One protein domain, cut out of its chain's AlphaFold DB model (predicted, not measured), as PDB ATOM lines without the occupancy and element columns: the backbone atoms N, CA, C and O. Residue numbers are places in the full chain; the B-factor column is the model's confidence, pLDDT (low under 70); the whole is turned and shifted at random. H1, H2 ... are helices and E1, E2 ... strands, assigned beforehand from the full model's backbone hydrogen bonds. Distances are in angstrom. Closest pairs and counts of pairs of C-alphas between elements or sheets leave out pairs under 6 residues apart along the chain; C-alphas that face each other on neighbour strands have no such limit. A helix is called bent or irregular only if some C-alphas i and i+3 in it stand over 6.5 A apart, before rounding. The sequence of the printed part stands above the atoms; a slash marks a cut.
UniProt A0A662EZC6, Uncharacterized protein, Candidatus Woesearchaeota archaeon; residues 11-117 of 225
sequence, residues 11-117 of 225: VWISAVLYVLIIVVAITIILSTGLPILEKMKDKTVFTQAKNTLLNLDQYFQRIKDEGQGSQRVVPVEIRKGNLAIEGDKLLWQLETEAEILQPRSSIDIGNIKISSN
ATOM      1  N   VAL A  11     232.350 312.354 190.885       82.75
ATOM      2  CA  VAL A  11     231.538 312.315 192.117       82.75
ATOM      3  C   VAL A  11     230.041 312.426 191.805       82.75
ATOM      4  O   VAL A  11     229.237 311.682 192.365       82.75
ATOM      5  N   TRP A  12     229.659 313.300 190.870       89.25
ATOM      6  CA  TRP A  12     228.262 313.434 190.440       89.25
ATOM      7  C   TRP A  12     227.756 312.187 189.712       89.25
ATOM      8  O   TRP A  12     226.644 311.744 189.974       89.25
ATOM      9  N   ILE A  13     228.589 311.574 188.868       89.06
ATOM     10  CA  ILE A  13     228.242 310.328 188.170       89.06
ATOM     11  C   ILE A  13     228.020 309.190 189.171       89.06
ATOM     12  O   ILE A  13     227.025 308.478 189.065       89.06
ATOM     13  N   SER A  14     228.887 309.051 190.182       88.94
ATOM     14  CA  SER A  14     228.672 308.049 191.232       88.94
ATOM     15  C   SER A  14     227.388 308.305 192.019       88.94
ATOM     16  O   SER A  14     226.643 307.367 192.273       88.94
ATOM     17  N   ALA A  15     227.086 309.565 192.355       91.69
ATOM     18  CA  ALA A  15     225.872 309.908 193.092       91.69
ATOM     19  C   ALA A  15     224.602 309.560 192.299       91.69
ATOM     20  O   ALA A  15     223.698 308.929 192.841       91.69
ATOM     21  N   VAL A  16     224.560 309.901 191.007       94.56
ATOM     22  CA  VAL A  16     223.442 309.548 190.116       94.56
ATOM     23  C   VAL A  16     223.293 308.033 190.001       94.56
ATOM     24  O   VAL A  16     222.178 307.524 190.090       94.56
ATOM     25  N   LEU A  17     224.403 307.304 189.864       94.81
ATOM     26  CA  LEU A  17     224.374 305.848 189.770       94.81
ATOM     27  C   LEU A  17     223.818 305.204 191.052       94.81
ATOM     28  O   LEU A  17     222.978 304.316 190.962       94.81
ATOM     29  N   TYR A  18     224.226 305.675 192.234       96.00
ATOM     30  CA  TYR A  18     223.692 305.166 193.501       96.00
ATOM     31  C   TYR A  18     222.193 305.425 193.650       96.00
ATOM     32  O   TYR A  18     221.460 304.524 194.050       96.00
ATOM     33  N   VAL A  19     221.722 306.624 193.293       96.25
ATOM     34  CA  VAL A  19     220.285 306.937 193.321       96.25
ATOM     35  C   VAL A  19     219.520 306.028 192.363       96.25
ATOM     36  O   VAL A  19     218.490 305.481 192.745       96.25
ATOM     37  N   LEU A  20     220.040 305.803 191.154       96.50
ATOM     38  CA  LEU A  20     219.411 304.924 190.171       96.50
ATOM     39  C   LEU A  20     219.315 303.486 190.695       96.50
ATOM     40  O   LEU A  20     218.248 302.885 190.614       96.50
ATOM     41  N   ILE A  21     220.379 302.960 191.311       96.44
ATOM     42  CA  ILE A  21     220.370 301.622 191.922       96.44
ATOM     43  C   ILE A  21     219.314 301.526 193.031       96.44
ATOM     44  O   ILE A  21     218.579 300.543 193.080       96.44
ATOM     45  N   ILE A  22     219.204 302.536 193.900       97.12
ATOM     46  CA  ILE A  22     218.211 302.552 194.984       97.12
ATOM     47  C   ILE A  22     216.789 302.583 194.420       97.12
ATOM     48  O   ILE A  22     215.941 301.814 194.864       97.12
ATOM     49  N   VAL A  23     216.527 303.436 193.427       97.12
ATOM     50  CA  VAL A  23     215.213 303.518 192.777       97.12
ATOM     51  C   VAL A  23     214.860 302.179 192.134       97.12
ATOM     52  O   VAL A  23     213.776 301.659 192.387       97.12
ATOM     53  N   VAL A  24     215.789 301.576 191.387       96.69
ATOM     54  CA  VAL A  24     215.586 300.257 190.773       96.69
ATOM     55  C   VAL A  24     215.300 299.198 191.842       96.69
ATOM     56  O   VAL A  24     214.323 298.459 191.723       96.69
ATOM     57  N   ALA A  25     216.071 299.162 192.930       95.62
ATOM     58  CA  ALA A  25     215.848 298.219 194.023       95.62
ATOM     59  C   ALA A  25     214.451 298.372 194.653       95.62
ATOM     60  O   ALA A  25     213.748 297.379 194.832       95.62
ATOM     61  N   ILE A  26     214.014 299.607 194.927       95.12
ATOM     62  CA  ILE A  26     212.677 299.881 195.474       95.12
ATOM     63  C   ILE A  26     211.589 299.449 194.487       95.12
ATOM     64  O   ILE A  26     210.622 298.812 194.898       95.12
ATOM     65  N   THR A  27     211.743 299.748 193.192       94.75
ATOM     66  CA  THR A  27     210.744 299.367 192.181       94.75
ATOM     67  C   THR A  27     210.577 297.857 192.073       94.75
ATOM     68  O   THR A  27     209.443 297.386 192.019       94.75
ATOM     69  N   ILE A  28     211.673 297.092 192.132       93.06
ATOM     70  CA  ILE A  28     211.619 295.627 192.125       93.06
ATOM     71  C   ILE A  28     210.841 295.139 193.349       93.06
ATOM     72  O   ILE A  28     209.854 294.426 193.185       93.06
ATOM     73  N   ILE A  29     211.212 295.594 194.553       93.50
ATOM     74  CA  ILE A  29     210.543 295.200 195.802       93.50
ATOM     75  C   ILE A  29     209.048 295.512 195.752       93.50
ATOM     76  O   ILE A  29     208.237 294.673 196.137       93.50
ATOM     77  N   LEU A  30     208.672 296.700 195.277       91.00
ATOM     78  CA  LEU A  30     207.274 297.114 195.227       91.00
ATOM     79  C   LEU A  30     206.490 296.283 194.203       91.00
ATOM     80  O   LEU A  30     205.402 295.804 194.511       91.00
ATOM     81  N   SER A  31     207.078 296.046 193.025       91.56
ATOM     82  CA  SER A  31     206.462 295.250 191.958       91.56
ATOM     83  C   SER A  31     206.212 293.796 192.364       91.56
ATOM     84  O   SER A  31     205.194 293.226 191.989       91.56
ATOM     85  N   THR A  32     207.093 293.202 193.175       90.12
ATOM     86  CA  THR A  32     206.934 291.820 193.650       90.12
ATOM     87  C   THR A  32     206.166 291.729 194.966       90.12
ATOM     88  O   THR A  32     205.495 290.736 195.228       90.12
ATOM     89  N   GLY A  33     206.275 292.749 195.819       90.94
ATOM     90  CA  GLY A  33     205.697 292.762 197.161       90.94
ATOM     91  C   GLY A  33     204.205 293.080 197.169       90.94
ATOM     92  O   GLY A  33     203.460 292.443 197.911       90.94
ATOM     93  N   LEU A  34     203.753 294.021 196.331       90.31
ATOM     94  CA  LEU A  34     202.341 294.413 196.281       90.31
ATOM     95  C   LEU A  34     201.404 293.245 195.912       90.31
ATOM     96  O   LEU A  34     200.481 293.004 196.692       90.31
ATOM     97  N   PRO A  35     201.655 292.444 194.852       90.94
ATOM     98  CA  PRO A  35     200.766 291.333 194.498       90.94
ATOM     99  C   PRO A  35     200.653 290.280 195.607       90.94
ATOM    100  O   PRO A  35     199.596 289.693 195.826       90.94
ATOM    101  N   ILE A  36     201.740 290.035 196.345       91.38
ATOM    102  CA  ILE A  36     201.741 289.086 197.467       91.38
ATOM    103  C   ILE A  36     200.849 289.605 198.598       91.38
ATOM    104  O   ILE A  36     200.033 288.851 199.135       91.38
ATOM    105  N   LEU A  37     200.982 290.886 198.947       91.94
ATOM    106  CA  LEU A  37     200.167 291.515 199.985       91.94
ATOM    107  C   LEU A  37     198.683 291.533 199.607       91.94
ATOM    108  O   LEU A  37     197.837 291.246 200.455       91.94
ATOM    109  N   GLU A  38     198.362 291.808 198.344       91.56
ATOM    110  CA  GLU A  38     196.989 291.765 197.833       91.56
ATOM    111  C   GLU A  38     196.394 290.359 197.925       91.56
ATOM    112  O   GLU A  38     195.309 290.189 198.483       91.56
ATOM    113  N   LYS A  39     197.142 289.329 197.510       92.50
ATOM    114  CA  LYS A  39     196.705 287.931 197.638       92.50
ATOM    115  C   LYS A  39     196.473 287.520 199.092       92.50
ATOM    116  O   LYS A  39     195.512 286.809 199.387       92.50
ATOM    117  N   MET A  40     197.324 287.962 200.019       91.94
ATOM    118  CA  MET A  40     197.130 287.704 201.452       91.94
ATOM    119  C   MET A  40     195.880 288.405 201.990       91.94
ATOM    120  O   MET A  40     195.073 287.776 202.677       91.94
ATOM    121  N   LYS A  41     195.694 289.683 201.644       93.25
ATOM    122  CA  LYS A  41     194.516 290.466 202.030       93.25
ATOM    123  C   LYS A  41     193.232 289.808 201.528       93.25
ATOM    124  O   LYS A  41     192.289 289.661 202.302       93.25
ATOM    125  N   ASP A  42     193.205 289.363 200.276       93.94
ATOM    126  CA  ASP A  42     192.031 288.723 199.684       93.94
ATOM    127  C   ASP A  42     191.700 287.382 200.350       93.94
ATOM    128  O   ASP A  42     190.534 287.127 200.657       93.94
ATOM    129  N   LYS A  43     192.707 286.568 200.704       93.50
ATOM    130  CA  LYS A  43     192.500 285.352 201.516       93.50
ATOM    131  C   LYS A  43     191.887 285.666 202.882       93.50
ATOM    132  O   LYS A  43     191.007 284.937 203.351       93.50
ATOM    133  N   THR A  44     192.327 286.748 203.528       94.00
ATOM    134  CA  THR A  44     191.739 287.206 204.794       94.00
ATOM    135  C   THR A  44     190.289 287.641 204.608       94.00
ATOM    136  O   THR A  44     189.438 287.221 205.390       94.00
ATOM    137  N   VAL A  45     189.987 288.427 203.570       93.94
ATOM    138  CA  VAL A  45     188.614 288.872 203.292       93.94
ATOM    139  C   VAL A  45     187.701 287.686 202.998       93.94
ATOM    140  O   VAL A  45     186.620 287.605 203.575       93.94
ATOM    141  N   PHE A  46     188.152 286.727 202.190       94.06
ATOM    142  CA  PHE A  46     187.410 285.497 201.941       94.06
ATOM    143  C   PHE A  46     187.135 284.709 203.219       94.06
ATOM    144  O   PHE A  46     186.004 284.302 203.469       94.06
ATOM    145  N   THR A  47     188.148 284.529 204.065       93.06
ATOM    146  CA  THR A  47     187.980 283.811 205.335       93.06
ATOM    147  C   THR A  47     186.979 284.518 206.245       93.06
ATOM    148  O   THR A  47     186.141 283.861 206.861       93.06
ATOM    149  N   GLN A  48     187.033 285.851 206.305       92.81
ATOM    150  CA  GLN A  48     186.086 286.651 207.073       92.81
ATOM    151  C   GLN A  48     184.660 286.496 206.533       92.81
ATOM    152  O   GLN A  48     183.765 286.171 207.306       92.81
ATOM    153  N   ALA A  49     184.454 286.659 205.223       92.69
ATOM    154  CA  ALA A  49     183.144 286.518 204.591       92.69
ATOM    155  C   ALA A  49     182.570 285.105 204.774       92.69
ATOM    156  O   ALA A  49     181.431 284.962 205.212       92.69
ATOM    157  N   LYS A  50     183.382 284.062 204.555       92.19
ATOM    158  CA  LYS A  50     183.006 282.663 204.804       92.19
ATOM    159  C   LYS A  50     182.513 282.460 206.237       92.19
ATOM    160  O   LYS A  50     181.463 281.863 206.447       92.19
ATOM    161  N   ASN A  51     183.250 282.967 207.225       92.31
ATOM    162  CA  ASN A  51     182.864 282.841 208.630       92.31
ATOM    163  C   ASN A  51     181.582 283.629 208.944       92.31
ATOM    164  O   ASN A  51     180.732 283.132 209.677       92.31
ATOM    165  N   THR A  52     181.413 284.823 208.370       92.06
ATOM    166  CA  THR A  52     180.176 285.608 208.501       92.06
ATOM    167  C   THR A  52     178.974 284.846 207.941       92.06
ATOM    168  O   THR A  52     177.945 284.776 208.609       92.06
ATOM    169  N   LEU A  53     179.105 284.225 206.764       91.62
ATOM    170  CA  LEU A  53     178.035 283.432 206.154       91.62
ATOM    171  C   LEU A  53     177.727 282.163 206.961       91.62
ATOM    172  O   LEU A  53     176.558 281.847 207.161       91.62
ATOM    173  N   LEU A  54     178.743 281.473 207.495       91.44
ATOM    174  CA  LEU A  54     178.542 280.316 208.382       91.44
ATOM    175  C   LEU A  54     177.802 280.702 209.667       91.44
ATOM    176  O   LEU A  54     176.909 279.987 210.114       91.44
ATOM    177  N   ASN A  55     178.142 281.851 210.252       90.62
ATOM    178  CA  ASN A  55     177.424 282.367 211.414       90.62
ATOM    179  C   ASN A  55     175.974 282.719 211.056       90.62
ATOM    180  O   ASN A  55     175.068 282.453 211.842       90.62
ATOM    181  N   LEU A  56     175.745 283.286 209.868       90.62
ATOM    182  CA  LEU A  56     174.404 283.594 209.377       90.62
ATOM    183  C   LEU A  56     173.555 282.326 209.196       90.62
ATOM    184  O   LEU A  56     172.408 282.307 209.634       90.62
ATOM    185  N   ASP A  57     174.130 281.248 208.653       89.12
ATOM    186  CA  ASP A  57     173.466 279.940 208.550       89.12
ATOM    187  C   ASP A  57     173.034 279.405 209.926       89.12
ATOM    188  O   ASP A  57     171.891 278.985 210.109       89.12
ATOM    189  N   GLN A  58     173.890 279.523 210.944       88.81
ATOM    190  CA  GLN A  58     173.520 279.146 212.314       88.81
ATOM    191  C   GLN A  58     172.349 279.977 212.858       88.81
ATOM    192  O   GLN A  58     171.504 279.448 213.584       88.81
ATOM    193  N   TYR A  59     172.271 281.270 212.527       88.19
ATOM    194  CA  TYR A  59     171.118 282.089 212.901       88.19
ATOM    195  C   TYR A  59     169.842 281.634 212.187       88.19
ATOM    196  O   TYR A  59     168.803 281.554 212.844       88.19
ATOM    197  N   PHE A  60     169.909 281.288 210.897       85.62
ATOM    198  CA  PHE A  60     168.755 280.754 210.167       85.62
ATOM    199  C   PHE A  60     168.248 279.442 210.765       85.62
ATOM    200  O   PHE A  60     167.042 279.293 210.966       85.62
ATOM    201  N   GLN A  61     169.151 278.530 211.131       86.12
ATOM    202  CA  GLN A  61     168.784 277.280 211.799       86.12
ATOM    203  C   GLN A  61     168.064 277.540 213.132       86.12
ATOM    204  O   GLN A  61     166.988 277.000 213.365       86.12
ATOM    205  N   ARG A  62     168.572 278.461 213.965       85.56
ATOM    206  CA  ARG A  62     167.920 278.807 215.244       85.56
ATOM    207  C   ARG A  62     166.551 279.466 215.073       85.56
ATOM    208  O   ARG A  62     165.653 279.209 215.862       85.56
ATOM    209  N   ILE A  63     166.385 280.333 214.073       86.25
ATOM    210  CA  ILE A  63     165.086 280.971 213.790       86.25
ATOM    211  C   ILE A  63     164.070 279.919 213.333       86.25
ATOM    212  O   ILE A  63     162.915 279.964 213.749       86.25
ATOM    213  N   LYS A  64     164.506 278.949 212.520       83.25
ATOM    214  CA  LYS A  64     163.671 277.815 212.112       83.25
ATOM    215  C   LYS A  64     163.184 277.010 213.322       83.25
ATOM    216  O   LYS A  64     162.013 276.638 213.355       83.25
ATOM    217  N   ASP A  65     164.050 276.797 214.311       86.12
ATOM    218  CA  ASP A  65     163.719 276.049 215.530       86.12
ATOM    219  C   ASP A  65     162.792 276.820 216.492       86.12
ATOM    220  O   ASP A  65     162.041 276.213 217.252       86.12
ATOM    221  N   GLU A  66     162.803 278.156 216.457       86.06
ATOM    222  CA  GLU A  66     161.974 279.015 217.321       86.06
ATOM    223  C   GLU A  66     160.513 279.147 216.875       86.06
ATOM    224  O   GLU A  66     159.663 279.562 217.664       86.06
ATOM    225  N   GLY A  67     160.208 278.770 215.632       78.50
ATOM    226  CA  GLY A  67     158.854 278.778 215.091       78.50
ATOM    227  C   GLY A  67     158.438 280.088 214.412       78.50
ATOM    228  O   GLY A  67     159.175 281.072 214.319       78.50
ATOM    229  N   GLN A  68     157.222 280.071 213.861       79.62
ATOM    230  CA  GLN A  68     156.706 281.129 212.993       79.62
ATOM    231  C   GLN A  68     156.572 282.466 213.739       79.62
ATOM    232  O   GLN A  68     155.939 282.545 214.788       79.62
ATOM    233  N   GLY A  69     157.136 283.533 213.165       80.25
ATOM    234  CA  GLY A  69     157.101 284.887 213.729       80.25
ATOM    235  C   GLY A  69     158.383 285.318 214.448       80.25
ATOM    236  O   GLY A  69     158.500 286.497 214.777       80.25
ATOM    237  N   SER A  70     159.359 284.419 214.644       81.44
ATOM    238  CA  SER A  70     160.683 284.814 215.143       81.44
ATOM    239  C   SER A  70     161.430 285.653 214.097       81.44
ATOM    240  O   SER A  70     161.504 285.299 212.919       81.44
ATOM    241  N   GLN A  71     161.973 286.790 214.531       80.94
ATOM    242  CA  GLN A  71     162.783 287.694 213.717       80.94
ATOM    243  C   GLN A  71     164.068 288.036 214.466       80.94
ATOM    244  O   GLN A  71     164.065 288.239 215.681       80.94
ATOM    245  N   ARG A  72     165.179 288.147 213.733       80.56
ATOM    246  CA  ARG A  72     166.462 288.603 214.274       80.56
ATOM    247  C   ARG A  72     167.133 289.576 213.325       80.56
ATOM    248  O   ARG A  72     167.126 289.378 212.116       80.56
ATOM    249  N   VAL A  73     167.774 290.587 213.902       82.50
ATOM    250  CA  VAL A  73     168.678 291.480 213.179       82.50
ATOM    251  C   VAL A  73     170.093 290.949 213.367       82.50
ATOM    252  O   VAL A  73     170.606 290.935 214.486       82.50
ATOM    253  N   VAL A  74     170.710 290.492 212.278       83.00
ATOM    254  CA  VAL A  74     172.096 290.013 212.276       83.00
ATOM    255  C   VAL A  74     172.950 291.023 211.510       83.00
ATOM    256  O   VAL A  74     172.688 291.251 210.328       83.00
ATOM    257  N   PRO A  75     173.953 291.653 212.144       79.44
ATOM    258  CA  PRO A  75     174.866 292.532 211.431       79.44
ATOM    259  C   PRO A  75     175.782 291.697 210.528       79.44
ATOM    260  O   PRO A  75     176.499 290.813 210.997       79.44
ATOM    261  N   VAL A  76     175.766 291.993 209.230       83.81
ATOM    262  CA  VAL A  76     176.629 291.363 208.226       83.81
ATOM    263  C   VAL A  76     177.624 292.410 207.733       83.81
ATOM    264  O   VAL A  76     177.235 293.400 207.120       83.81
ATOM    265  N   GLU A  77     178.913 292.200 208.010       83.62
ATOM    266  CA  GLU A  77     180.000 293.027 207.477       83.62
ATOM    267  C   GLU A  77     180.765 292.231 206.415       83.62
ATOM    268  O   GLU A  77     181.422 291.230 206.720       83.62
ATOM    269  N   ILE A  78     180.697 292.693 205.167       86.00
ATOM    270  CA  ILE A  78     181.479 292.169 204.044       86.00
ATOM    271  C   ILE A  78     182.331 293.307 203.494       86.00
ATOM    272  O   ILE A  78     181.819 294.342 203.077       86.00
ATOM    273  N   ARG A  79     183.654 293.124 203.525       85.69
ATOM    274  CA  ARG A  79     184.628 294.185 203.212       85.69
ATOM    275  C   ARG A  79     184.976 294.307 201.727       85.69
ATOM    276  O   ARG A  79     185.451 295.357 201.310       85.69
ATOM    277  N   LYS A  80     184.816 293.228 200.956       90.06
ATOM    278  CA  LYS A  80     185.105 293.158 199.513       90.06
ATOM    279  C   LYS A  80     184.181 292.130 198.861       90.06
ATOM    280  O   LYS A  80     183.798 291.154 199.508       90.06
ATOM    281  N   GLY A  81     183.890 292.335 197.582       89.06
ATOM    282  CA  GLY A  81     182.987 291.496 196.802       89.06
ATOM    283  C   GLY A  81     181.567 292.049 196.760       89.06
ATOM    284  O   GLY A  81     181.276 293.081 197.366       89.06
ATOM    285  N   ASN A  82     180.700 291.355 196.033       89.44
ATOM    286  CA  ASN A  82     179.295 291.705 195.884       89.44
ATOM    287  C   ASN A  82     178.428 290.694 196.637       89.44
ATOM    288  O   ASN A  82     178.651 289.491 196.515       89.44
ATOM    289  N   LEU A  83     177.469 291.180 197.423       89.81
ATOM    290  CA  LEU A  83     176.486 290.355 198.121       89.81
ATOM    291  C   LEU A  83     175.120 290.604 197.486       89.81
ATOM    292  O   LEU A  83     174.626 291.729 197.512       89.81
ATOM    293  N   ALA A  84     174.514 289.554 196.951       88.44
ATOM    294  CA  ALA A  84     173.208 289.586 196.316       88.44
ATOM    295  C   ALA A  84     172.271 288.562 196.961       88.44
ATOM    296  O   ALA A  84     172.702 287.530 197.477       88.44
ATOM    297  N   ILE A  85     170.975 288.859 196.931       86.62
ATOM    298  CA  ILE A  85     169.919 287.919 197.305       86.62
ATOM    299  C   ILE A  85     169.164 287.585 196.026       86.62
ATOM    300  O   ILE A  85     168.597 288.480 195.399       86.62
ATOM    301  N   GLU A  86     169.156 286.312 195.649       83.56
ATOM    302  CA  GLU A  86     168.459 285.814 194.463       83.56
ATOM    303  C   GLU A  86     167.490 284.707 194.878       83.56
ATOM    304  O   GLU A  86     167.887 283.574 195.165       83.56
ATOM    305  N   GLY A  87     166.202 285.056 194.951       84.06
ATOM    306  CA  GLY A  87     165.169 284.167 195.483       84.06
ATOM    307  C   GLY A  87     165.497 283.744 196.916       84.06
ATOM    308  O   GLY A  87     165.640 284.591 197.796       84.06
ATOM    309  N   ASP A  88     165.667 282.439 197.119       83.81
ATOM    310  CA  ASP A  88     165.967 281.835 198.423       83.81
ATOM    311  C   ASP A  88     167.477 281.653 198.678       83.81
ATOM    312  O   ASP A  88     167.877 280.953 199.611       83.81
ATOM    313  N   LYS A  89     168.342 282.247 197.844       84.12
ATOM    314  CA  LYS A  89     169.803 282.139 197.957       84.12
ATOM    315  C   LYS A  89     170.437 283.481 198.305       84.12
ATOM    316  O   LYS A  89     170.107 284.515 197.730       84.12
ATOM    317  N   LEU A  90     171.415 283.434 199.206       88.44
ATOM    318  CA  LEU A  90     172.345 284.530 199.460       88.44
ATOM    319  C   LEU A  90     173.652 284.232 198.719       88.44
ATOM    320  O   LEU A  90     174.348 283.274 199.059       88.44
ATOM    321  N   LEU A  91     173.978 285.035 197.712       89.19
ATOM    322  CA  LEU A  91     175.174 284.879 196.890       89.19
ATOM    323  C   LEU A  91     176.198 285.938 197.258       89.19
ATOM    324  O   LEU A  91     175.903 287.129 197.277       89.19
ATOM    325  N   TRP A  92     177.424 285.499 197.518       91.69
ATOM    326  CA  TRP A  92     178.559 286.390 197.691       91.69
ATOM    327  C   TRP A  92     179.636 286.043 196.670       91.69
ATOM    328  O   TRP A  92     180.091 284.902 196.608       91.69
ATOM    329  N   GLN A  93     180.038 287.033 195.880       90.25
ATOM    330  CA  GLN A  93     181.022 286.890 194.814       90.25
ATOM    331  C   GLN A  93     182.251 287.748 195.114       90.25
ATOM    332  O   GLN A  93     182.136 288.925 195.466       90.25
ATOM    333  N   LEU A  94     183.438 287.161 194.961       91.69
ATOM    334  CA  LEU A  94     184.722 287.828 195.149       91.69
ATOM    335  C   LEU A  94     185.620 287.582 193.939       91.69
ATOM    336  O   LEU A  94     186.051 286.457 193.704       91.69
ATOM    337  N   GLU A  95     185.973 288.655 193.242       88.94
ATOM    338  CA  GLU A  95     187.036 288.635 192.238       88.94
ATOM    339  C   GLU A  95     188.403 288.788 192.919       88.94
ATOM    340  O   GLU A  95     188.637 289.716 193.710       88.94
ATOM    341  N   THR A  96     189.308 287.845 192.652       89.00
ATOM    342  CA  THR A  96     190.643 287.820 193.250       89.00
ATOM    343  C   THR A  96     191.631 287.001 192.421       89.00
ATOM    344  O   THR A  96     191.278 285.984 191.835       89.00
ATOM    345  N   GLU A  97     192.898 287.417 192.433       86.88
ATOM    346  CA  GLU A  97     194.028 286.631 191.918       86.88
ATOM    347  C   GLU A  97     194.595 285.650 192.962       86.88
ATOM    348  O   GLU A  97     195.581 284.944 192.713       86.88
ATOM    349  N   ALA A  98     194.050 285.652 194.180       89.00
ATOM    350  CA  ALA A  98     194.454 284.726 195.218       89.00
ATOM    351  C   ALA A  98     193.879 283.340 194.930       89.00
ATOM    352  O   ALA A  98     192.667 283.148 194.884       89.00
ATOM    353  N   GLU A  99     194.751 282.339 194.837       87.62
ATOM    354  CA  GLU A  99     194.321 280.945 194.792       87.62
ATOM    355  C   GLU A  99     193.781 280.541 196.176       87.62
ATOM    356  O   GLU A  99     194.540 280.298 197.126       87.62
ATOM    357  N   ILE A 100     192.453 280.594 196.309       89.56
ATOM    358  CA  ILE A 100     191.687 280.211 197.506       89.56
ATOM    359  C   ILE A 100     191.162 278.782 197.355       89.56
ATOM    360  O   ILE A 100     191.266 277.978 198.278       89.56
ATOM    361  N   LEU A 101     190.604 278.490 196.183       87.38
ATOM    362  CA  LEU A 101     190.112 277.190 195.754       87.38
ATOM    363  C   LEU A 101     190.794 276.828 194.439       87.38
ATOM    364  O   LEU A 101     191.169 277.716 193.671       87.38
ATOM    365  N   GLN A 102     190.902 275.529 194.163       83.69
ATOM    366  CA  GLN A 102     191.330 275.085 192.841       83.69
ATOM    367  C   GLN A 102     190.346 275.630 191.789       83.69
ATOM    368  O   GLN A 102     189.134 275.665 192.051       83.69
ATOM    369  N   PRO A 103     190.821 276.076 190.616       79.81
ATOM    370  CA  PRO A 103     189.934 276.523 189.550       79.81
ATOM    371  C   PRO A 103     188.899 275.448 189.218       79.81
ATOM    372  O   PRO A 103     189.250 274.268 189.158       79.81
ATOM    373  N   ARG A 104     187.645 275.853 188.988       74.12
ATOM    374  CA  ARG A 104     186.530 274.941 188.656       74.12
ATOM    375  C   ARG A 104     186.216 273.903 189.747       74.12
ATOM    376  O   ARG A 104     185.570 272.898 189.472       74.12
ATOM    377  N   SER A 105     186.659 274.127 190.984       80.50
ATOM    378  CA  SER A 105     186.284 273.284 192.123       80.50
ATOM    379  C   SER A 105     185.179 273.926 192.951       80.50
ATOM    380  O   SER A 105     185.041 275.154 193.007       80.50
ATOM    381  N   SER A 106     184.410 273.078 193.626       84.81
ATOM    382  CA  SER A 106     183.455 273.493 194.641       84.81
ATOM    383  C   SER A 106     183.638 272.689 195.916       84.81
ATOM    384  O   SER A 106     183.984 271.509 195.875       84.81
ATOM    385  N   ILE A 107     183.376 273.331 197.046       88.69
ATOM    386  CA  ILE A 107     183.368 272.705 198.362       88.69
ATOM    387  C   ILE A 107     182.053 273.068 199.041       88.69
ATOM    388  O   ILE A 107     181.694 274.244 199.120       88.69
ATOM    389  N   ASP A 108     181.371 272.055 199.565       88.94
ATOM    390  CA  ASP A 108     180.181 272.223 200.388       88.94
ATOM    391  C   ASP A 108     180.568 272.197 201.875       88.94
ATOM    392  O   ASP A 108     181.272 271.300 202.344       88.94
ATOM    393  N   ILE A 109     180.126 273.206 202.627       88.31
ATOM    394  CA  ILE A 109     180.339 273.339 204.072       88.31
ATOM    395  C   ILE A 109     178.987 273.647 204.720       88.31
ATOM    396  O   ILE A 109     178.547 274.796 204.762       88.31
ATOM    397  N   GLY A 110     178.319 272.614 205.239       86.19
ATOM    398  CA  GLY A 110     176.951 272.756 205.750       86.19
ATOM    399  C   GLY A 110     175.995 273.173 204.630       86.19
ATOM    400  O   GLY A 110     175.970 272.529 203.585       86.19
ATOM    401  N   ASN A 111     175.246 274.263 204.828       87.31
ATOM    402  CA  ASN A 111     174.344 274.826 203.812       87.31
ATOM    403  C   ASN A 111     175.029 275.827 202.860       87.31
ATOM    404  O   ASN A 111     174.355 276.497 202.080       87.31
ATOM    405  N   ILE A 112     176.355 275.969 202.932       89.88
ATOM    406  CA  ILE A 112     177.113 276.907 202.101       89.88
ATOM    407  C   ILE A 112     177.877 276.134 201.039       89.88
ATOM    408  O   ILE A 112     178.737 275.314 201.357       89.88
ATOM    409  N   LYS A 113     177.611 276.464 199.776       89.81
ATOM    410  CA  LYS A 113     178.408 276.024 198.634       89.81
ATOM    411  C   LYS A 113     179.388 277.124 198.258       89.81
ATOM    412  O   LYS A 113     178.982 278.258 198.016       89.81
ATOM    413  N   ILE A 114     180.670 276.787 198.210       90.50
ATOM    414  CA  ILE A 114     181.726 277.692 197.759       90.50
ATOM    415  C   ILE A 114     182.255 277.152 196.441       90.50
ATOM    416  O   ILE A 114     182.713 276.014 196.391       90.50
ATOM    417  N   SER A 115     182.216 277.960 195.390       88.62
ATOM    418  CA  SER A 115     182.648 277.572 194.051       88.62
ATOM    419  C   SER A 115     183.671 278.560 193.497       88.62
ATOM    420  O   SER A 115     183.629 279.754 193.787       88.62
ATOM    421  N   SER A 116     184.622 278.036 192.726       88.44
ATOM    422  CA  SER A 116     185.623 278.814 191.994       88.44
ATOM    423  C   SER A 116     185.284 278.841 190.510       88.44
ATOM    424  O   SER A 116     184.864 277.816 189.970       88.44
ATOM    425  N   ASN A 117     185.501 279.985 189.853       83.56
ATOM    426  CA  ASN A 117     185.186 280.189 188.432       83.56
ATOM    427  C   ASN A 117     183.735 279.810 188.099       83.56
ATOM    428  O   ASN A 117     183.470 279.173 187.088       83.56
TER     429      ASN A 117
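This is residues 11 to 117 of the 225 residues of an uncharacterized protein of Candidatus Woesearchaeota archaeon (UniProt A0A662EZC6). Two small strand hairpins, E1 with E2 and E3 with E4, sit beside the later part of one very long helix, H1, whose residues 11 to 34 stick out as a bare arm. The link of residues 67 to 81 folds back along H1 to reach E1. The printed part has 107 residues, with one named helix followed by four named strands in two separate antiparallel sheets, E1 - E2 and E3 - E4, in the class mixed, helices and strands. It is an extended rod, with a radius of gyration of the C-alphas of 22.6 A and spans of 84 by 30 by 19 A.

E1 is residues 82 to 86, 12.4 A long, beginning at C-alpha 82 (179.295, 291.705, 195.884), and E2 is residues 89 to 93, 12.6 A. E3 is residues 106 to 109, 9.9 A, and E4 is residues 112 to 115, 9.8 A, ending at C-alpha 115 (182.648, 277.572, 194.051). H1 is residues 11 to 66, 81.1 A, from C-alpha 11 (231.538, 312.315, 192.117). It is neither bent nor irregular, but only just: C-alphas 32 and 35 are 6.2 A apart.

E1 and E2 form an antiparallel hairpin at 158 degrees, with N 84 and O 91 within hydrogen-bond range at 2.8 A. E2 is near both H1 and E4. E3 and E4 form the other antiparallel hairpin, at 164 degrees, with N 107 and O 114 at 2.8 A. The closest C-alphas of H1 and E4, those of Leu 54 and Ile 112, are 7.3 A apart. H1 and E3 are only just apart, at 8.4 A. E1 is apart from E3 and E4. In H1, 50 of 52 O i to N i+4 pairs are within hydrogen-bond range.

The two C-alphas farthest apart, those of Val 11 and Gln 68, are 83.7 A apart. Residues 11 to 34 and 64 to 69 stand free; without them the body spans 45 by 23 by 19 A. The links H1 to E1 and E2 to E3 are long. The printed part has no cut, its mean pLDDT is 88.9, and no printed residue is under 70.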